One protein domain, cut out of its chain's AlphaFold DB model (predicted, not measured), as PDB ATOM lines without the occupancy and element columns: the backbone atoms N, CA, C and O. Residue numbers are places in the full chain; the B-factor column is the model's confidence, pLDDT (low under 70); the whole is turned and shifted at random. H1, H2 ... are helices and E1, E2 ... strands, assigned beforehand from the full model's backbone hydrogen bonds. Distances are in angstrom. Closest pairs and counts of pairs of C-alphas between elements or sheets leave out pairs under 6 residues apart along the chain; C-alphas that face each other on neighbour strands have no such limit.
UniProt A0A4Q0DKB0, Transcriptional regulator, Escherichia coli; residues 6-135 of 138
ATOM      1  N   ALA A   6     -50.155  53.193 -21.740       97.69
ATOM      2  CA  ALA A   6     -48.852  53.661 -21.292       97.69
ATOM      3  C   ALA A   6     -47.718  53.026 -22.096       97.69
ATOM      4  O   ALA A   6     -47.807  51.869 -22.507       97.69
ATOM      5  N   LEU A   7     -46.631  53.779 -22.263       97.81
ATOM      6  CA  LEU A   7     -45.359  53.265 -22.759       97.81
ATOM      7  C   LEU A   7     -44.281  53.525 -21.709       97.81
ATOM      8  O   LEU A   7     -44.004  54.680 -21.382       97.81
ATOM      9  N   LEU A   8     -43.644  52.462 -21.222       98.06
ATOM     10  CA  LEU A   8     -42.410  52.536 -20.449       98.06
ATOM     11  C   LEU A   8     -41.257  52.266 -21.410       98.06
ATOM     12  O   LEU A   8     -41.089  51.149 -21.899       98.06
ATOM     13  N   SER A   9     -40.496  53.314 -21.702       96.75
ATOM     14  CA  SER A   9     -39.413  53.283 -22.675       96.75
ATOM     15  C   SER A   9     -38.066  53.558 -22.023       96.75
ATOM     16  O   SER A   9     -37.980  54.397 -21.124       96.75
ATOM     17  N   GLU A  10     -37.011  52.899 -22.499       96.88
ATOM     18  CA  GLU A  10     -35.641  53.208 -22.093       96.88
ATOM     19  C   GLU A  10     -35.333  54.719 -22.219       96.88
ATOM     20  O   GLU A  10     -35.692  55.407 -23.182       96.88
ATOM     21  N   ASP A  11     -34.614  55.267 -21.242       94.94
ATOM     22  CA  ASP A  11     -34.286  56.693 -21.149       94.94
ATOM     23  C   ASP A  11     -33.190  57.176 -22.119       94.94
ATOM     24  O   ASP A  11     -32.853  58.364 -22.117       94.94
ATOM     25  N   ASN A  12     -32.712  56.330 -23.034       92.31
ATOM     26  CA  ASN A  12     -31.664  56.661 -24.003       92.31
ATOM     27  C   ASN A  12     -32.192  57.010 -25.416       92.31
ATOM     28  O   ASN A  12     -33.395  57.054 -25.693       92.31
ATOM     29  N   SER A  13     -31.268  57.350 -26.319       92.44
ATOM     30  CA  SER A  13     -31.549  57.785 -27.696       92.44
ATOM     31  C   SER A  13     -31.051  56.800 -28.753       92.44
ATOM     32  O   SER A  13     -30.834  57.183 -29.904       92.44
ATOM     33  N   ARG A  14     -30.843  55.527 -28.388       92.19
ATOM     34  CA  ARG A  14     -30.464  54.496 -29.360       92.19
ATOM     35  C   ARG A  14     -31.550  54.381 -30.428       92.19
ATOM     36  O   ARG A  14     -32.739  54.497 -30.134       92.19
ATOM     37  N   ALA A  15     -31.138  54.130 -31.670       89.75
ATOM     38  CA  ALA A  15     -32.039  54.159 -32.823       89.75
ATOM     39  C   ALA A  15     -33.276  53.262 -32.638       89.75
ATOM     40  O   ALA A  15     -34.383  53.676 -32.971       89.75
ATOM     41  N   TYR A  16     -33.108  52.075 -32.043       86.38
ATOM     42  CA  TYR A  16     -34.223  51.167 -31.779       86.38
ATOM     43  C   TYR A  16     -35.202  51.716 -30.726       86.38
ATOM     44  O   TYR A  16     -36.404  51.636 -30.945       86.38
ATOM     45  N   VAL A  17     -34.727  52.337 -29.639       91.44
ATOM     46  CA  VAL A  17     -35.579  52.956 -28.600       91.44
ATOM     47  C   VAL A  17     -36.394  54.099 -29.197       91.44
ATOM     48  O   VAL A  17     -37.599  54.222 -28.983       91.44
ATOM     49  N   THR A  18     -35.747  54.948 -29.995       92.94
ATOM     50  CA  THR A  18     -36.424  56.055 -30.678       92.94
ATOM     51  C   THR A  18     -37.462  55.546 -31.678       92.94
ATOM     52  O   THR A  18     -38.579  56.054 -31.683       92.94
ATOM     53  N   ALA A  19     -37.143  54.508 -32.455       90.44
ATOM     54  CA  ALA A  19     -38.084  53.900 -33.394       90.44
ATOM     55  C   ALA A  19     -39.306  53.282 -32.692       90.44
ATOM     56  O   ALA A  19     -40.429  53.470 -33.151       90.44
ATOM     57  N   ARG A  20     -39.115  52.595 -31.555       91.56
ATOM     58  CA  ARG A  20     -40.217  52.018 -30.762       91.56
ATOM     59  C   ARG A  20     -41.137  53.099 -30.199       91.56
ATOM     60  O   ARG A  20     -42.353  52.990 -30.331       91.56
ATOM     61  N   ARG A  21     -40.566  54.176 -29.643       94.62
ATOM     62  CA  ARG A  21     -41.348  55.341 -29.194       94.62
ATOM     63  C   ARG A  21     -42.127  55.974 -30.337       94.62
ATOM     64  O   ARG A  21     -43.289  56.300 -30.141       94.62
ATOM     65  N   GLN A  22     -41.508  56.139 -31.505       94.31
ATOM     66  CA  GLN A  22     -42.193  56.719 -32.655       94.31
ATOM     67  C   GLN A  22     -43.362  55.840 -33.115       94.31
ATOM     68  O   GLN A  22     -44.459  56.355 -33.263       94.31
ATOM     69  N   GLY A  23     -43.174  54.519 -33.210       91.62
ATOM     70  CA  GLY A  23     -44.259  53.603 -33.575       91.62
ATOM     71  C   GLY A  23     -45.442  53.634 -32.599       91.62
ATOM     72  O   GLY A  23     -46.590  53.550 -33.024       91.62
ATOM     73  N   TRP A  24     -45.180  53.810 -31.299       94.44
ATOM     74  CA  TRP A  24     -46.244  54.029 -30.314       94.44
ATOM     75  C   TRP A  24     -47.001  55.340 -30.559       94.44
ATOM     76  O   TRP A  24     -48.228  55.332 -30.571       94.44
ATOM     77  N   ARG A  25     -46.288  56.448 -30.807       95.06
ATOM     78  CA  ARG A  25     -46.909  57.749 -31.114       95.06
ATOM     79  C   ARG A  25     -47.760  57.705 -32.371       95.06
ATOM     80  O   ARG A  25     -48.903  58.146 -32.348       95.06
ATOM     81  N   ASP A  26     -47.205  57.150 -33.444       93.94
ATOM     82  CA  ASP A  26     -47.874  57.053 -34.738       93.94
ATOM     83  C   ASP A  26     -49.196  56.295 -34.583       93.94
ATOM     84  O   ASP A  26     -50.247  56.783 -34.990       93.94
ATOM     85  N   ALA A  27     -49.176  55.160 -33.883       90.81
ATOM     86  CA  ALA A  27     -50.372  54.356 -33.695       90.81
ATOM     87  C   ALA A  27     -51.407  54.994 -32.748       90.81
ATOM     88  O   ALA A  27     -52.607  54.806 -32.955       90.81
ATOM     89  N   LEU A  28     -50.988  55.763 -31.732       93.19
ATOM     90  CA  LEU A  28     -51.926  56.566 -30.938       93.19
ATOM     91  C   LEU A  28     -52.569  57.668 -31.789       93.19
ATOM     92  O   LEU A  28     -53.788  57.832 -31.750       93.19
ATOM     93  N   SER A  29     -51.767  58.372 -32.589       94.38
ATOM     94  CA  SER A  29     -52.215  59.437 -33.492       94.38
ATOM     95  C   SER A  29     -53.231  58.929 -34.519       94.38
ATOM     96  O   SER A  29     -54.296  59.524 -34.676       94.38
ATOM     97  N   GLU A  30     -52.966  57.772 -35.137       94.19
ATOM     98  CA  GLU A  30     -53.879  57.101 -36.077       94.19
ATOM     99  C   GLU A  30     -55.268  56.818 -35.481       94.19
ATOM    100  O   GLU A  30     -56.254  56.759 -36.214       94.19
ATOM    101  N   HIS A  31     -55.361  56.680 -34.156       93.00
ATOM    102  CA  HIS A  31     -56.603  56.397 -33.436       93.00
ATOM    103  C   HIS A  31     -57.116  57.589 -32.610       93.00
ATOM    104  O   HIS A  31     -58.061  57.435 -31.837       93.00
ATOM    105  N   GLY A  32     -56.512  58.775 -32.759       94.94
ATOM    106  CA  GLY A  32     -56.901  59.984 -32.025       94.94
ATOM    107  C   GLY A  32     -56.703  59.886 -30.507       94.94
ATOM    108  O   GLY A  32     -57.430  60.531 -29.751       94.94
ATOM    109  N   LEU A  33     -55.757  59.061 -30.049       93.69
ATOM    110  CA  LEU A  33     -55.467  58.840 -28.633       93.69
ATOM    111  C   LEU A  33     -54.335  59.758 -28.133       93.69
ATOM    112  O   LEU A  33     -53.410  60.070 -28.885       93.69
ATOM    113  N   PRO A  34     -54.366  60.185 -26.858       90.81
ATOM    114  CA  PRO A  34     -53.378  61.114 -26.321       90.81
ATOM    115  C   PRO A  34     -52.088  60.413 -25.864       90.81
ATOM    116  O   PRO A  34     -52.119  59.347 -25.252       90.81
ATOM    117  N   GLU A  35     -50.942  61.076 -26.045       90.69
ATOM    118  CA  GLU A  35     -49.613  60.589 -25.629       90.69
ATOM    119  C   GLU A  35     -49.305  60.786 -24.121       90.69
ATOM    120  O   GLU A  35     -48.162  61.001 -23.715       90.69
ATOM    121  N   THR A  36     -50.316  60.734 -23.252       92.06
ATOM    122  CA  THR A  36     -50.215  61.183 -21.846       92.06
ATOM    123  C   THR A  36     -49.321  60.301 -20.962       92.06
ATOM    124  O   THR A  36     -48.687  60.784 -20.019       92.06
ATOM    125  N   TRP A  37     -49.260  58.995 -21.231       94.31
ATOM    126  CA  TRP A  37     -48.660  58.006 -20.320       94.31
ATOM    127  C   TRP A  37     -47.295  57.479 -20.781       94.31
ATOM    128  O   TRP A  37     -46.924  56.346 -20.478       94.31
ATOM    129  N   LEU A  38     -46.513  58.305 -21.483       96.31
ATOM    130  CA  LEU A  38     -45.110  57.998 -21.749       96.31
ATOM    131  C   LEU A  38     -44.275  58.164 -20.469       96.31
ATOM    132  O   LEU A  38     -44.298  59.215 -19.820       96.31
ATOM    133  N   ARG A  39     -43.496  57.142 -20.118       97.50
ATOM    134  CA  ARG A  39     -42.465  57.185 -19.076       97.50
ATOM    135  C   ARG A  39     -41.131  56.778 -19.679       97.50
ATOM    136  O   ARG A  39     -41.023  55.745 -20.327       97.50
ATOM    137  N   ARG A  40     -40.117  57.619 -19.474       97.44
ATOM    138  CA  ARG A  40     -38.729  57.317 -19.827       97.44
ATOM    139  C   ARG A  40     -38.025  56.852 -18.569       97.44
ATOM    140  O   ARG A  40     -37.984  57.608 -17.603       97.44
ATOM    141  N   VAL A  41     -37.513  55.632 -18.577       97.25
ATOM    142  CA  VAL A  41     -36.955  54.994 -17.386       97.25
ATOM    143  C   VAL A  41     -35.650  54.289 -17.713       97.25
ATOM    144  O   VAL A  41     -35.420  53.870 -18.846       97.25
ATOM    145  N   SER A  42     -34.790  54.126 -16.714       97.06
ATOM    146  CA  SER A  42     -33.593  53.300 -16.874       97.06
ATOM    147  C   SER A  42     -33.990  51.831 -17.115       97.06
ATOM    148  O   SER A  42     -35.046  51.412 -16.636       97.06
ATOM    149  N   PRO A  43     -33.190  51.020 -17.828       95.25
ATOM    150  CA  PRO A  43     -33.537  49.638 -18.181       95.25
ATOM    151  C   PRO A  43     -33.321  48.673 -17.005       95.25
ATOM    152  O   PRO A  43     -32.397  47.863 -16.999       95.25
ATOM    153  N   THR A  44     -34.137  48.788 -15.957       97.38
ATOM    154  CA  THR A  44     -34.040  47.940 -14.762       97.38
ATOM    155  C   THR A  44     -35.415  47.474 -14.292       97.38
ATOM    156  O   THR A  44     -36.415  48.168 -14.470       97.38
ATOM    157  N   ARG A  45     -35.452  46.339 -13.587       98.06
ATOM    158  CA  ARG A  45     -36.654  45.852 -12.883       98.06
ATOM    159  C   ARG A  45     -37.222  46.887 -11.919       98.06
ATOM    160  O   ARG A  45     -38.421  47.134 -11.888       98.06
ATOM    161  N   ARG A  46     -36.344  47.529 -11.142       98.44
ATOM    162  CA  ARG A  46     -36.735  48.510 -10.122       98.44
ATOM    163  C   ARG A  46     -37.461  49.702 -10.736       98.44
ATOM    164  O   ARG A  46     -38.506  50.097 -10.233       98.44
ATOM    165  N   SER A  47     -36.915  50.262 -11.808       98.44
ATOM    166  CA  SER A  47     -37.517  51.414 -12.479       98.44
ATOM    167  C   SER A  47     -38.833  51.052 -13.175       98.44
ATOM    168  O   SER A  47     -39.768  51.844 -13.113       98.44
ATOM    169  N   GLY A  48     -38.946  49.854 -13.762       98.38
ATOM    170  CA  GLY A  48     -40.215  49.345 -14.295       98.38
ATOM    171  C   GLY A  48     -41.293  49.224 -13.214       98.38
ATOM    172  O   GLY A  48     -42.395  49.747 -13.372       98.38
ATOM    173  N   PHE A  49     -40.940  48.627 -12.073       98.62
ATOM    174  CA  PHE A  49     -41.829  48.487 -10.920       98.62
ATOM    175  C   PHE A  49     -42.328  49.840 -10.396       98.62
ATOM    176  O   PHE A  49     -43.525  50.033 -10.179       98.62
ATOM    177  N   GLN A  50     -41.412  50.794 -10.211       98.75
ATOM    178  CA  GLN A  50     -41.739  52.133  -9.718       98.75
ATOM    179  C   GLN A  50     -42.655  52.882 -10.688       98.75
ATOM    180  O   GLN A  50     -43.681  53.413 -10.269       98.75
ATOM    181  N   ALA A  51     -42.342  52.858 -11.985       98.50
ATOM    182  CA  ALA A  51     -43.136  53.550 -12.992       98.50
ATOM    183  C   ALA A  51     -44.568  53.007 -13.091       98.50
ATOM    184  O   ALA A  51     -45.506  53.792 -13.215       98.50
ATOM    185  N   VAL A  52     -44.759  51.686 -13.009       98.44
ATOM    186  CA  VAL A  52     -46.111  51.103 -12.984       98.44
ATOM    187  C   VAL A  52     -46.844  51.461 -11.699       98.44
ATOM    188  O   VAL A  52     -47.996  51.874 -11.769       98.44
ATOM    189  N   THR A  53     -46.174  51.397 -10.549       98.56
ATOM    190  CA  THR A  53     -46.773  51.798  -9.267       98.56
ATOM    191  C   THR A  53     -47.290  53.240  -9.327       98.56
ATOM    192  O   THR A  53     -48.423  53.516  -8.934       98.56
ATOM    193  N   GLU A  54     -46.503  54.160  -9.889       98.25
ATOM    194  CA  GLU A  54     -46.905  55.556 -10.089       98.25
ATOM    195  C   GLU A  54     -48.065  55.694 -11.082       98.25
ATOM    196  O   GLU A  54     -49.014  56.435 -10.831       98.25
ATOM    197  N   LEU A  55     -48.024  54.981 -12.209       98.06
ATOM    198  CA  LEU A  55     -49.082  55.029 -13.221       98.06
ATOM    199  C   LEU A  55     -50.420  54.503 -12.691       98.06
ATOM    200  O   LEU A  55     -51.459  55.102 -12.967       98.06
ATOM    201  N   MET A  56     -50.390  53.418 -11.918       97.69
ATOM    202  CA  MET A  56     -51.574  52.814 -11.308       97.69
ATOM    203  C   MET A  56     -52.122  53.640 -10.138       97.69
ATOM    204  O   MET A  56     -53.278  53.473  -9.766       97.69
ATOM    205  N   SER A  57     -51.334  54.577  -9.598       97.06
ATOM    206  CA  SER A  57     -51.787  55.532  -8.576       97.06
ATOM    207  C   SER A  57     -52.575  56.728  -9.135       97.06
ATOM    208  O   SER A  57     -53.131  57.518  -8.371       97.06
ATOM    209  N   LEU A  58     -52.615  56.903 -10.463       96.25
ATOM    210  CA  LEU A  58     -53.337  58.006 -11.096       96.25
ATOM    211  C   LEU A  58     -54.859  57.868 -10.901       96.25
ATOM    212  O   LEU A  58     -55.369  56.752 -10.920       96.25
ATOM    213  N   PRO A  59     -55.620  58.982 -10.841       94.88
ATOM    214  CA  PRO A  59     -57.087  58.933 -10.755       94.88
ATOM    215  C   PRO A  59     -57.748  58.167 -11.908       94.88
ATOM    216  O   PRO A  59     -58.816  57.584 -11.750       94.88
ATOM    217  N   LEU A  60     -57.110  58.189 -13.081       93.75
ATOM    218  CA  LEU A  60     -57.479  57.408 -14.257       93.75
ATOM    219  C   LEU A  60     -56.227  56.659 -14.742       93.75
ATOM    220  O   LEU A  60     -55.497  57.188 -15.592       93.75
ATOM    221  N   PRO A  61     -55.941  55.465 -14.191       96.06
ATOM    222  CA  PRO A  61     -54.744  54.709 -14.535       96.06
ATOM    223  C   PRO A  61     -54.843  54.133 -15.958       96.06
ATOM    224  O   PRO A  61     -55.952  54.017 -16.510       96.06
ATOM    225  N   PRO A  62     -53.708  53.787 -16.592       96.19
ATOM    226  CA  PRO A  62     -53.725  53.106 -17.880       96.19
ATOM    227  C   PRO A  62     -54.417  51.744 -17.770       96.19
ATOM    228  O   PRO A  62     -54.364  51.078 -16.745       96.19
ATOM    229  N   THR A  63     -55.059  51.325 -18.855       95.62
ATOM    230  CA  THR A  63     -55.662  49.986 -18.984       95.62
ATOM    231  C   THR A  63     -54.769  49.024 -19.760       95.62
ATOM    232  O   THR A  63     -55.040  47.830 -19.797       95.62
ATOM    233  N   ALA A  64     -53.736  49.550 -20.422       95.88
ATOM    234  CA  ALA A  64     -52.715  48.769 -21.099       95.88
ATOM    235  C   ALA A  64     -51.346  49.433 -20.925       95.88
ATOM    236  O   ALA A  64     -51.235  50.663 -20.935       95.88
ATOM    237  N   ILE A  65     -50.310  48.617 -20.779       97.25
ATOM    238  CA  ILE A  65     -48.928  49.034 -20.572       97.25
ATOM    239  C   ILE A  65     -48.052  48.298 -21.580       97.25
ATOM    240  O   ILE A  65     -48.102  47.077 -21.689       97.25
ATOM    241  N   ILE A  66     -47.231  49.051 -22.303       96.44
ATOM    242  CA  ILE A  66     -46.220  48.528 -23.219       96.44
ATOM    243  C   ILE A  66     -44.846  48.841 -22.628       96.44
ATOM    244  O   ILE A  66     -44.603  49.976 -22.211       96.44
ATOM    245  N   THR A  67     -43.935  47.871 -22.620       96.19
ATOM    246  CA  THR A  67     -42.523  48.090 -22.280       96.19
ATOM    247  C   THR A  67     -41.639  47.795 -23.483       96.19
ATOM    248  O   THR A  67     -41.894  46.861 -24.241       96.19
ATOM    249  N   ASP A  68     -40.589  48.593 -23.678       93.06
ATOM    250  CA  ASP A  68     -39.605  48.365 -24.744       93.06
ATOM    251  C   ASP A  68     -38.354  47.595 -24.291       93.06
ATOM    252  O   ASP A  68     -37.434  47.420 -25.087       93.06
ATOM    253  N   SER A  69     -38.344  47.104 -23.053       92.69
ATOM    254  CA  SER A  69     -37.312  46.239 -22.479       92.69
ATOM    255  C   SER A  69     -37.962  45.152 -21.626       92.69
ATOM    256  O   SER A  69     -38.935  45.406 -20.907       92.69
ATOM    257  N   ASP A  70     -37.363  43.970 -21.687       93.69
ATOM    258  CA  ASP A  70     -37.626  42.796 -20.859       93.69
ATOM    259  C   ASP A  70     -37.472  43.085 -19.354       93.69
ATOM    260  O   ASP A  70     -38.387  42.825 -18.579       93.69
ATOM    261  N   LEU A  71     -36.371  43.716 -18.923       96.25
ATOM    262  CA  LEU A  71     -36.124  44.071 -17.521       96.25
ATOM    263  C   LEU A  71     -37.143  45.083 -16.991       96.25
ATOM    264  O   LEU A  71     -37.597  44.958 -15.854       96.25
ATOM    265  N   ILE A  72     -37.510  46.082 -17.802       97.88
ATOM    266  CA  ILE A  72     -38.589  47.020 -17.458       97.88
ATOM    267  C   ILE A  72     -39.918  46.257 -17.357       97.88
ATOM    268  O   ILE A  72     -40.677  46.480 -16.414       97.88
ATOM    269  N   GLY A  73     -40.176  45.354 -18.309       96.75
ATOM    270  CA  GLY A  73     -41.366  44.505 -18.373       96.75
ATOM    271  C   GLY A  73     -41.546  43.619 -17.150       96.75
ATOM    272  O   GLY A  73     -42.635  43.559 -16.593       96.75
ATOM    273  N   ASP A  74     -40.469  43.009 -16.671       97.44
ATOM    274  CA  ASP A  74     -40.467  42.187 -15.463       97.44
ATOM    275  C   ASP A  74     -40.777  43.017 -14.209       97.44
ATOM    276  O   ASP A  74     -41.614  42.653 -13.385       97.44
ATOM    277  N   GLY A  75     -40.182  44.212 -14.116       98.12
ATOM    278  CA  GLY A  75     -40.547  45.234 -13.131       98.12
ATOM    279  C   GLY A  75     -42.037  45.571 -13.130       98.12
ATOM    280  O   GLY A  75     -42.685  45.597 -12.082       98.12
ATOM    281  N   ALA A  76     -42.573  45.830 -14.322       98.25
ATOM    282  CA  ALA A  76     -43.975  46.155 -14.534       98.25
ATOM    283  C   ALA A  76     -44.897  45.001 -14.117       98.25
ATOM    284  O   ALA A  76     -45.847  45.224 -13.367       98.25
ATOM    285  N   ALA A  77     -44.580  43.774 -14.536       97.44
ATOM    286  CA  ALA A  77     -45.331  42.574 -14.188       97.44
ATOM    287  C   ALA A  77     -45.367  42.351 -12.671       97.44
ATOM    288  O   ALA A  77     -46.444  42.148 -12.118       97.44
ATOM    289  N   MET A  78     -44.234  42.503 -11.975       97.81
ATOM    290  CA  MET A  78     -44.182  42.432 -10.508       97.81
ATOM    291  C   MET A  78     -45.100  43.462  -9.832       97.81
ATOM    292  O   MET A  78     -45.794  43.136  -8.870       97.81
ATOM    293  N   SER A  79     -45.133  44.705 -10.325       98.25
ATOM    294  CA  SER A  79     -45.995  45.760  -9.767       98.25
ATOM    295  C   SER A  79     -47.483  45.473  -9.998       98.25
ATOM    296  O   SER A  79     -48.296  45.600  -9.077       98.25
ATOM    297  N   LEU A  80     -47.845  45.020 -11.201       97.44
ATOM    298  CA  LEU A  80     -49.217  44.616 -11.511       97.44
ATOM    299  C   LEU A  80     -49.641  43.397 -10.690       97.44
ATOM    300  O   LEU A  80     -50.748  43.382 -10.165       97.44
ATOM    301  N   GLN A  81     -48.768  42.404 -10.515       95.62
ATOM    302  CA  GLN A  81     -49.079  41.211  -9.731       95.62
ATOM    303  C   GLN A  81     -49.342  41.570  -8.266       95.62
ATOM    304  O   GLN A  81     -50.365  41.183  -7.707       95.62
ATOM    305  N   LEU A  82     -48.458  42.370  -7.660       95.88
ATOM    306  CA  LEU A  82     -48.586  42.788  -6.261       95.88
ATOM    307  C   LEU A  82     -49.801  43.681  -5.999       95.88
ATOM    308  O   LEU A  82     -50.311  43.703  -4.882       95.88
ATOM    309  N   SER A  83     -50.268  44.411  -7.011       95.25
ATOM    310  CA  SER A  83     -51.469  45.241  -6.912       95.25
ATOM    311  C   SER A  83     -52.754  44.526  -7.344       95.25
ATOM    312  O   SER A  83     -53.813  45.138  -7.271       95.25
ATOM    313  N   GLY A  84     -52.684  43.258  -7.772       93.94
ATOM    314  CA  GLY A  84     -53.847  42.484  -8.220       93.94
ATOM    315  C   GLY A  84     -54.336  42.805  -9.639       93.94
ATOM    316  O   GLY A  84     -55.444  42.427  -9.988       93.94
ATOM    317  N   HIS A  85     -53.522  43.476 -10.458       95.62
ATOM    318  CA  HIS A  85     -53.874  43.933 -11.810       95.62
ATOM    319  C   HIS A  85     -53.158  43.165 -12.931       95.62
ATOM    320  O   HIS A  85     -53.231  43.572 -14.087       95.62
ATOM    321  N   LEU A  86     -52.413  42.095 -12.638       92.62
ATOM    322  CA  LEU A  86     -51.775  41.296 -13.698       92.62
ATOM    323  C   LEU A  86     -52.737  40.271 -14.321       92.62
ATOM    324  O   LEU A  86     -52.554  39.863 -15.464       92.62
ATOM    325  N   SER A  87     -53.763  39.853 -13.580       88.12
ATOM    326  CA  SER A  87     -54.756  38.865 -14.003       88.12
ATOM    327  C   SER A  87     -56.100  39.118 -13.312       88.12
ATOM    328  O   SER A  87     -56.187  39.931 -12.396       88.12
ATOM    329  N   GLY A  88     -57.154  38.427 -13.757       87.62
ATOM    330  CA  GLY A  88     -58.510  38.596 -13.225       87.62
ATOM    331  C   GLY A  88     -59.328  39.654 -13.968       87.62
ATOM    332  O   GLY A  88     -58.982  40.053 -15.078       87.62
ATOM    333  N   GLU A  89     -60.446  40.070 -13.372       86.75
ATOM    334  CA  GLU A  89     -61.407  40.991 -14.001       86.75
ATOM    335  C   GLU A  89     -60.837  42.407 -14.184       86.75
ATOM    336  O   GLU A  89     -61.147  43.071 -15.171       86.75
ATOM    337  N   ASP A  90     -59.938  42.823 -13.288       89.12
ATOM    338  CA  ASP A  90     -59.294  44.142 -13.290       89.12
ATOM    339  C   ASP A  90     -57.904  44.131 -13.957       89.12
ATOM    340  O   ASP A  90     -57.080  45.024 -13.737       89.12
ATOM    341  N   ALA A  91     -57.616  43.108 -14.768       90.50
ATOM    342  CA  ALA A  91     -56.313  42.954 -15.397       90.50
ATOM    343  C   ALA A  91     -55.966  44.133 -16.323       90.50
ATOM    344  O   ALA A  91     -56.726  44.528 -17.211       90.50
ATOM    345  N   VAL A  92     -54.752  44.650 -16.160       94.69
ATOM    346  CA  VAL A  92     -54.113  45.592 -17.073       94.69
ATOM    347  C   VAL A  92     -53.355  44.795 -18.121       94.69
ATOM    348  O   VAL A  92     -52.490  43.981 -17.800       94.69
ATOM    349  N   SER A  93     -53.636  45.059 -19.396       94.62
ATOM    350  CA  SER A  93     -52.931  44.384 -20.483       94.62
ATOM    351  C   SER A  93     -51.466  44.803 -20.502       94.62
ATOM    352  O   SER A  93     -51.152  45.959 -20.787       94.62
ATOM    353  N   LEU A  94     -50.569  43.864 -20.214       95.38
ATOM    354  CA  LEU A  94     -49.131  44.088 -20.256       95.38
ATOM    355  C   LEU A  94     -48.537  43.479 -21.526       95.38
ATOM    356  O   LEU A  94     -48.718  42.298 -21.819       95.38
ATOM    357  N   VAL A  95     -47.801  44.307 -22.257       94.56
ATOM    358  CA  VAL A  95     -47.026  43.929 -23.431       94.56
ATOM    359  C   VAL A  95     -45.558  44.193 -23.149       94.56
ATOM    360  O   VAL A  95     -45.177  45.333 -22.883       94.56
ATOM    361  N   VAL A  96     -44.726  43.163 -23.277       93.06
ATOM    362  CA  VAL A  96     -43.285  43.266 -23.038       93.06
ATOM    363  C   VAL A  96     -42.518  42.976 -24.314       93.06
ATOM    364  O   VAL A  96     -42.689  41.941 -24.962       93.06
ATOM    365  N   TYR A  97     -41.655  43.907 -24.697       86.12
ATOM    366  CA  TYR A  97     -40.729  43.675 -25.792       86.12
ATOM    367  C   TYR A  97     -39.725  42.571 -25.426       86.12
ATOM    368  O   TYR A  97     -39.104  42.646 -24.374       86.12
ATOM    369  N   ASP A  98     -39.563  41.573 -26.304       84.25
ATOM    370  CA  ASP A  98     -38.795  40.333 -26.088       84.25
ATOM    371  C   ASP A  98     -39.326  39.404 -24.970       84.25
ATOM    372  O   ASP A  98     -38.742  38.353 -24.716       84.25
ATOM    373  N   GLY A  99     -40.497  39.710 -24.394       88.50
ATOM    374  CA  GLY A  99     -41.110  38.922 -23.321       88.50
ATOM    375  C   GLY A  99     -40.420  39.105 -21.965       88.50
ATOM    376  O   GLY A  99     -39.515  39.923 -21.810       88.50
ATOM    377  N   LEU A 100     -40.888  38.369 -20.954       91.00
ATOM    378  CA  LEU A 100     -40.250  38.397 -19.639       91.00
ATOM    379  C   LEU A 100     -38.885  37.678 -19.674       91.00
ATOM    380  O   LEU A 100     -38.741  36.681 -20.386       91.00
ATOM    381  N   PRO A 101     -37.885  38.149 -18.903       91.00
ATOM    382  CA  PRO A 101     -36.596  37.479 -18.765       91.00
ATOM    383  C   PRO A 101     -36.737  36.029 -18.284       91.00
ATOM    384  O   PRO A 101     -37.652  35.700 -17.535       91.00
ATOM    385  N   GLN A 102     -35.778  35.168 -18.638       88.06
ATOM    386  CA  GLN A 102     -35.787  33.755 -18.220       88.06
ATOM    387  C   GLN A 102     -35.693  33.556 -16.701       88.06
ATOM    388  O   GLN A 102     -36.134  32.531 -16.193       88.06
ATOM    389  N   ASP A 103     -35.097  34.512 -15.988       92.19
ATOM    390  CA  ASP A 103     -35.009  34.538 -14.525       92.19
ATOM    391  C   ASP A 103     -36.212  35.241 -13.869       92.19
ATOM    392  O   ASP A 103     -36.170  35.521 -12.670       92.19
ATOM    393  N   SER A 104     -37.271  35.549 -14.629       91.75
ATOM    394  CA  SER A 104     -38.514  36.080 -14.070       91.75
ATOM    395  C   SER A 104     -39.194  35.043 -13.175       91.75
ATOM    396  O   SER A 104     -39.243  33.854 -13.481       91.75
ATOM    397  N   ILE A 105     -39.746  35.524 -12.065       90.62
ATOM    398  CA  ILE A 105     -40.553  34.734 -11.124       90.62
ATOM    399  C   ILE A 105     -42.059  34.871 -11.388       90.62
ATOM    400  O   ILE A 105     -42.872  34.343 -10.633       90.62
ATOM    401  N   ILE A 106     -42.441  35.632 -12.416       91.06
ATOM    402  CA  ILE A 106     -43.834  35.813 -12.812       91.06
ATOM    403  C   ILE A 106     -44.266  34.595 -13.624       91.06
ATOM    404  O   ILE A 106     -43.756  34.346 -14.710       91.06
ATOM    405  N   GLU A 107     -45.230  33.848 -13.091       81.50
ATOM    406  CA  GLU A 107     -45.743  32.622 -13.718       81.50
ATOM    407  C   GLU A 107     -46.897  32.879 -14.702       81.50
ATOM    408  O   GLU A 107     -47.314  31.970 -15.415       81.50
ATOM    409  N   GLN A 108     -47.456  34.093 -14.724       78.38
ATOM    410  CA  GLN A 108     -48.553  34.449 -15.625       78.38
ATOM    411  C   GLN A 108     -48.037  34.752 -17.035       78.38
ATOM    412  O   GLN A 108     -47.032  35.445 -17.197       78.38
ATOM    413  N   ASP A 109     -48.782  34.308 -18.049       71.38
ATOM    414  CA  ASP A 109     -48.485  34.627 -19.443       71.38
ATOM    415  C   ASP A 109     -48.633  36.134 -19.699       71.38
ATOM    416  O   ASP A 109     -49.710  36.716 -19.556       71.38
ATOM    417  N   VAL A 110     -47.535  36.765 -20.112       72.38
ATOM    418  CA  VAL A 110     -47.497  38.169 -20.533       72.38
ATOM    419  C   VAL A 110     -47.329  38.228 -22.047       72.38
ATOM    420  O   VAL A 110     -46.483  37.537 -22.618       72.38
ATOM    421  N   ALA A 111     -48.119  39.072 -22.717       73.81
ATOM    422  CA  ALA A 111     -48.032  39.225 -24.165       73.81
ATOM    423  C   ALA A 111     -46.643  39.754 -24.566       73.81
ATOM    424  O   ALA A 111     -46.163  40.755 -24.029       73.81
ATOM    425  N   ALA A 112     -46.000  39.097 -25.532       67.81
ATOM    426  CA  ALA A 112     -44.629  39.403 -25.928       67.81
ATOM    427  C   ALA A 112     -44.528  39.875 -27.386       67.81
ATOM    428  O   ALA A 112     -45.041  39.230 -28.302       67.81
ATOM    429  N   VAL A 113     -43.783  40.961 -27.619       61.25
ATOM    430  CA  VAL A 113     -43.309  41.311 -28.971       61.25
ATOM    431  C   VAL A 113     -42.023  40.522 -29.225       61.25
ATOM    432  O   VAL A 113     -40.951  40.943 -28.800       61.25
ATOM    433  N   LEU A 114     -42.103  39.381 -29.910       54.53
ATOM    434  CA  LEU A 114     -40.915  38.577 -30.231       54.53
ATOM    435  C   LEU A 114     -40.141  39.166 -31.415       54.53
ATOM    436  O   LEU A 114     -40.711  39.324 -32.494       54.53
ATOM    437  N   GLN A 115     -38.841  39.437 -31.268       44.97
ATOM    438  CA  GLN A 115     -37.997  39.842 -32.394       44.97
ATOM    439  C   GLN A 115     -38.027  38.825 -33.544       44.97
ATOM    440  O   GLN A 115     -37.387  37.777 -33.503       44.97
ATOM    441  N   SER A 116     -38.665  39.198 -34.651       33.75
ATOM    442  CA  SER A 116     -38.262  38.716 -35.967       33.75
ATOM    443  C   SER A 116     -37.367  39.795 -36.586       33.75
ATOM    444  O   SER A 116     -37.766  40.951 -36.707       33.75
ATOM    445  N   THR A 117     -36.103  39.430 -36.824       40.53
ATOM    446  CA  THR A 117     -34.995  40.190 -37.444       40.53
ATOM    447  C   THR A 117     -35.343  41.570 -38.024       40.53
ATOM    448  O   THR A 117     -36.261  41.684 -38.825       40.53
ATOM    449  N   ARG A 118     -34.537  42.589 -37.653       41.12
ATOM    450  CA  ARG A 118     -34.462  44.045 -37.995       41.12
ATOM    451  C   ARG A 118     -35.355  44.667 -39.098       41.12
ATOM    452  O   ARG A 118     -35.594  45.865 -39.041       41.12
ATOM    453  N   HIS A 119     -35.882  43.910 -40.052       43.56
ATOM    454  CA  HIS A 119     -36.897  44.312 -41.023       43.56
ATOM    455  C   HIS A 119     -38.364  44.189 -40.545       43.56
ATOM    456  O   HIS A 119     -39.229  44.779 -41.191       43.56
ATOM    457  N   ARG A 120     -38.689  43.472 -39.451       48.62
ATOM    458  CA  ARG A 120     -40.099  43.239 -39.025       48.62
ATOM    459  C   ARG A 120     -40.565  43.962 -37.752       48.62
ATOM    460  O   ARG A 120     -41.769  44.038 -37.528       48.62
ATOM    461  N   VAL A 121     -39.665  44.572 -36.975       54.50
ATOM    462  CA  VAL A 121     -39.989  45.192 -35.668       54.50
ATOM    463  C   VAL A 121     -41.043  46.305 -35.770       54.50
ATOM    464  O   VAL A 121     -41.958  46.355 -34.952       54.50
ATOM    465  N   GLY A 122     -40.965  47.165 -36.792       51.72
ATOM    466  CA  GLY A 122     -41.928  48.263 -36.964       51.72
ATOM    467  C   GLY A 122     -43.353  47.774 -37.243       51.72
ATOM    468  O   GLY A 122     -44.310  48.283 -36.667       51.72
ATOM    469  N   ARG A 123     -43.494  46.729 -38.069       58.25
ATOM    470  CA  ARG A 123     -44.801  46.147 -38.397       58.25
ATOM    471  C   ARG A 123     -45.391  45.386 -37.216       58.25
ATOM    472  O   ARG A 123     -46.586  45.473 -36.988       58.25
ATOM    473  N   GLN A 124     -44.551  44.721 -36.429       60.47
ATOM    474  CA  GLN A 124     -45.004  43.959 -35.273       60.47
ATOM    475  C   GLN A 124     -45.525  44.864 -34.151       60.47
ATOM    476  O   GLN A 124     -46.575  44.577 -33.596       60.47
ATOM    477  N   ILE A 125     -44.872  45.999 -33.872       59.97
ATOM    478  CA  ILE A 125     -45.405  46.998 -32.925       59.97
ATOM    479  C   ILE A 125     -46.733  47.568 -33.430       59.97
ATOM    480  O   ILE A 125     -47.692  47.634 -32.664       59.97
ATOM    481  N   ALA A 126     -46.824  47.907 -34.719       64.62
ATOM    482  CA  ALA A 126     -48.076  48.368 -35.314       64.62
ATOM    483  C   ALA A 126     -49.190  47.306 -35.224       64.62
ATOM    484  O   ALA A 126     -50.341  47.639 -34.957       64.62
ATOM    485  N   ASP A 127     -48.858  46.027 -35.405       67.19
ATOM    486  CA  ASP A 127     -49.811  44.919 -35.320       67.19
ATOM    487  C   ASP A 127     -50.261  44.654 -33.869       67.19
ATOM    488  O   ASP A 127     -51.448  44.424 -33.644       67.19
ATOM    489  N   MET A 128     -49.370  44.774 -32.879       66.94
ATOM    490  CA  MET A 128     -49.722  44.640 -31.454       66.94
ATOM    491  C   MET A 128     -50.636  45.783 -31.002       66.94
ATOM    492  O   MET A 128     -51.615  45.563 -30.291       66.94
ATOM    493  N   ILE A 129     -50.360  47.011 -31.454       70.94
ATOM    494  CA  ILE A 129     -51.232  48.154 -31.164       70.94
ATOM    495  C   ILE A 129     -52.586  47.968 -31.854       70.94
ATOM    496  O   ILE A 129     -53.619  48.184 -31.222       70.94
ATOM    497  N   ARG A 130     -52.608  47.467 -33.097       68.81
ATOM    498  CA  ARG A 130     -53.859  47.126 -33.786       68.81
ATOM    499  C   ARG A 130     -54.678  46.116 -32.976       68.81
ATOM    500  O   ARG A 130     -55.861  46.354 -32.771       68.81
ATOM    501  N   GLN A 131     -54.055  45.061 -32.445       71.19
ATOM    502  CA  GLN A 131     -54.721  44.047 -31.613       71.19
ATOM    503  C   GLN A 131     -55.303  44.623 -30.310       71.19
ATOM    504  O   GLN A 131     -56.459  44.346 -29.980       71.19
ATOM    505  N   LEU A 132     -54.551  45.484 -29.613       71.25
ATOM    506  CA  LEU A 132     -55.011  46.168 -28.393       71.25
ATOM    507  C   LEU A 132     -56.190  47.120 -28.657       71.25
ATOM    508  O   LEU A 132     -57.072  47.295 -27.808       71.25
ATOM    509  N   VAL A 133     -56.237  47.738 -29.838       73.12
ATOM    510  CA  VAL A 133     -57.342  48.618 -30.235       73.12
ATOM    511  C   VAL A 133     -58.572  47.809 -30.668       73.12
ATOM    512  O   VAL A 133     -59.697  48.180 -30.313       73.12
ATOM    513  N   THR A 134     -58.391  46.675 -31.355       69.38
ATOM    514  CA  THR A 134     -59.496  45.854 -31.882       69.38
ATOM    515  C   THR A 134     -60.086  44.850 -30.886       69.38
ATOM    516  O   THR A 134     -61.158  44.324 -31.160       69.38
ATOM    517  N   ASN A 135     -59.457  44.620 -29.726       55.66
ATOM    518  CA  ASN A 135     -59.903  43.658 -28.701       55.66
ATOM    519  C   ASN A 135     -60.013  42.211 -29.219       55.66
ATOM    520  O   ASN A 135     -60.948  41.486 -28.884       55.66
TER     521      ASN A 135
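What this domain is: This is residues 6 to 135 of the 138 residues of the protein "Transcriptional regulator" of Escherichia coli (UniProt A0A4Q0DKB0). A twisted, all-parallel sheet of five strands makes the middle layer of a three-layered body, with H1 and H4 covering one face and H2 and H3 the other. The printed part has 130 residues, with four named helices and five named strands in the order E1 H1 E2 H2 E3 H3 E4 E5 H4; the class is mixed. The sheet's order is E2 E1 E3 E4 E5. The whole is compact, with a radius of gyration of the C-alphas of 13.6 A, and spans 36 by 33 by 26 A.

Where its parts are: E1, residues 6 to 10, begins at C-alpha 6 (-48.852, 53.661, -21.292). H1, residues 15 to 30, is 22.3 A long; E2 is residues 38 to 41. H2, residues 45 to 56, measures 16.5 A; E3 is residues 64 to 67. H3, residues 70 to 82, measures 18.3 A. E4 is residues 93 to 97, E5 residues 111 to 113. H4, residues 121 to 134, measures 19.9 A and ends at C-alpha 134 (-59.496, 45.854, -31.882).

How they stand to each other: Within hydrogen-bond range are N 39 and O 7 of E2 and E1, 2.8 A, N 8 and O 66 of E1 and E3, 2.8 A, N 67 and O 95 of E3 and E4, 2.8 A, and N 113 and O 96 of E5 and E4, 3.0 A. E1, H1, E2 and E3, H3, E4 are strand-helix-strand units, parallel neighbour strands with a helix between; E2, H2, E3 is a split one, with E1 between its strands; their crossovers are right-handed. H1 touches H4, closest at the C-alphas of Ala 27 and Ala 126, 6.6 A, at a shallow tilt of 31 degrees. H2 touches H3, closest at the C-alphas of Arg 45 and Gly 75, 3.9 A, at a steep tilt of 49 degrees. In H1, H2, H3 and H4 every O i to N i+4 pair is within hydrogen-bond range.

The domain as a whole: The C-alphas farthest apart, of Pro 59 and Thr 117, are 39.4 A apart. The printed part has no cut; the link from E4 to E5 is long, 13 residues. Residues 112 to 128, 130 and 134 to 135 have pLDDT under 70.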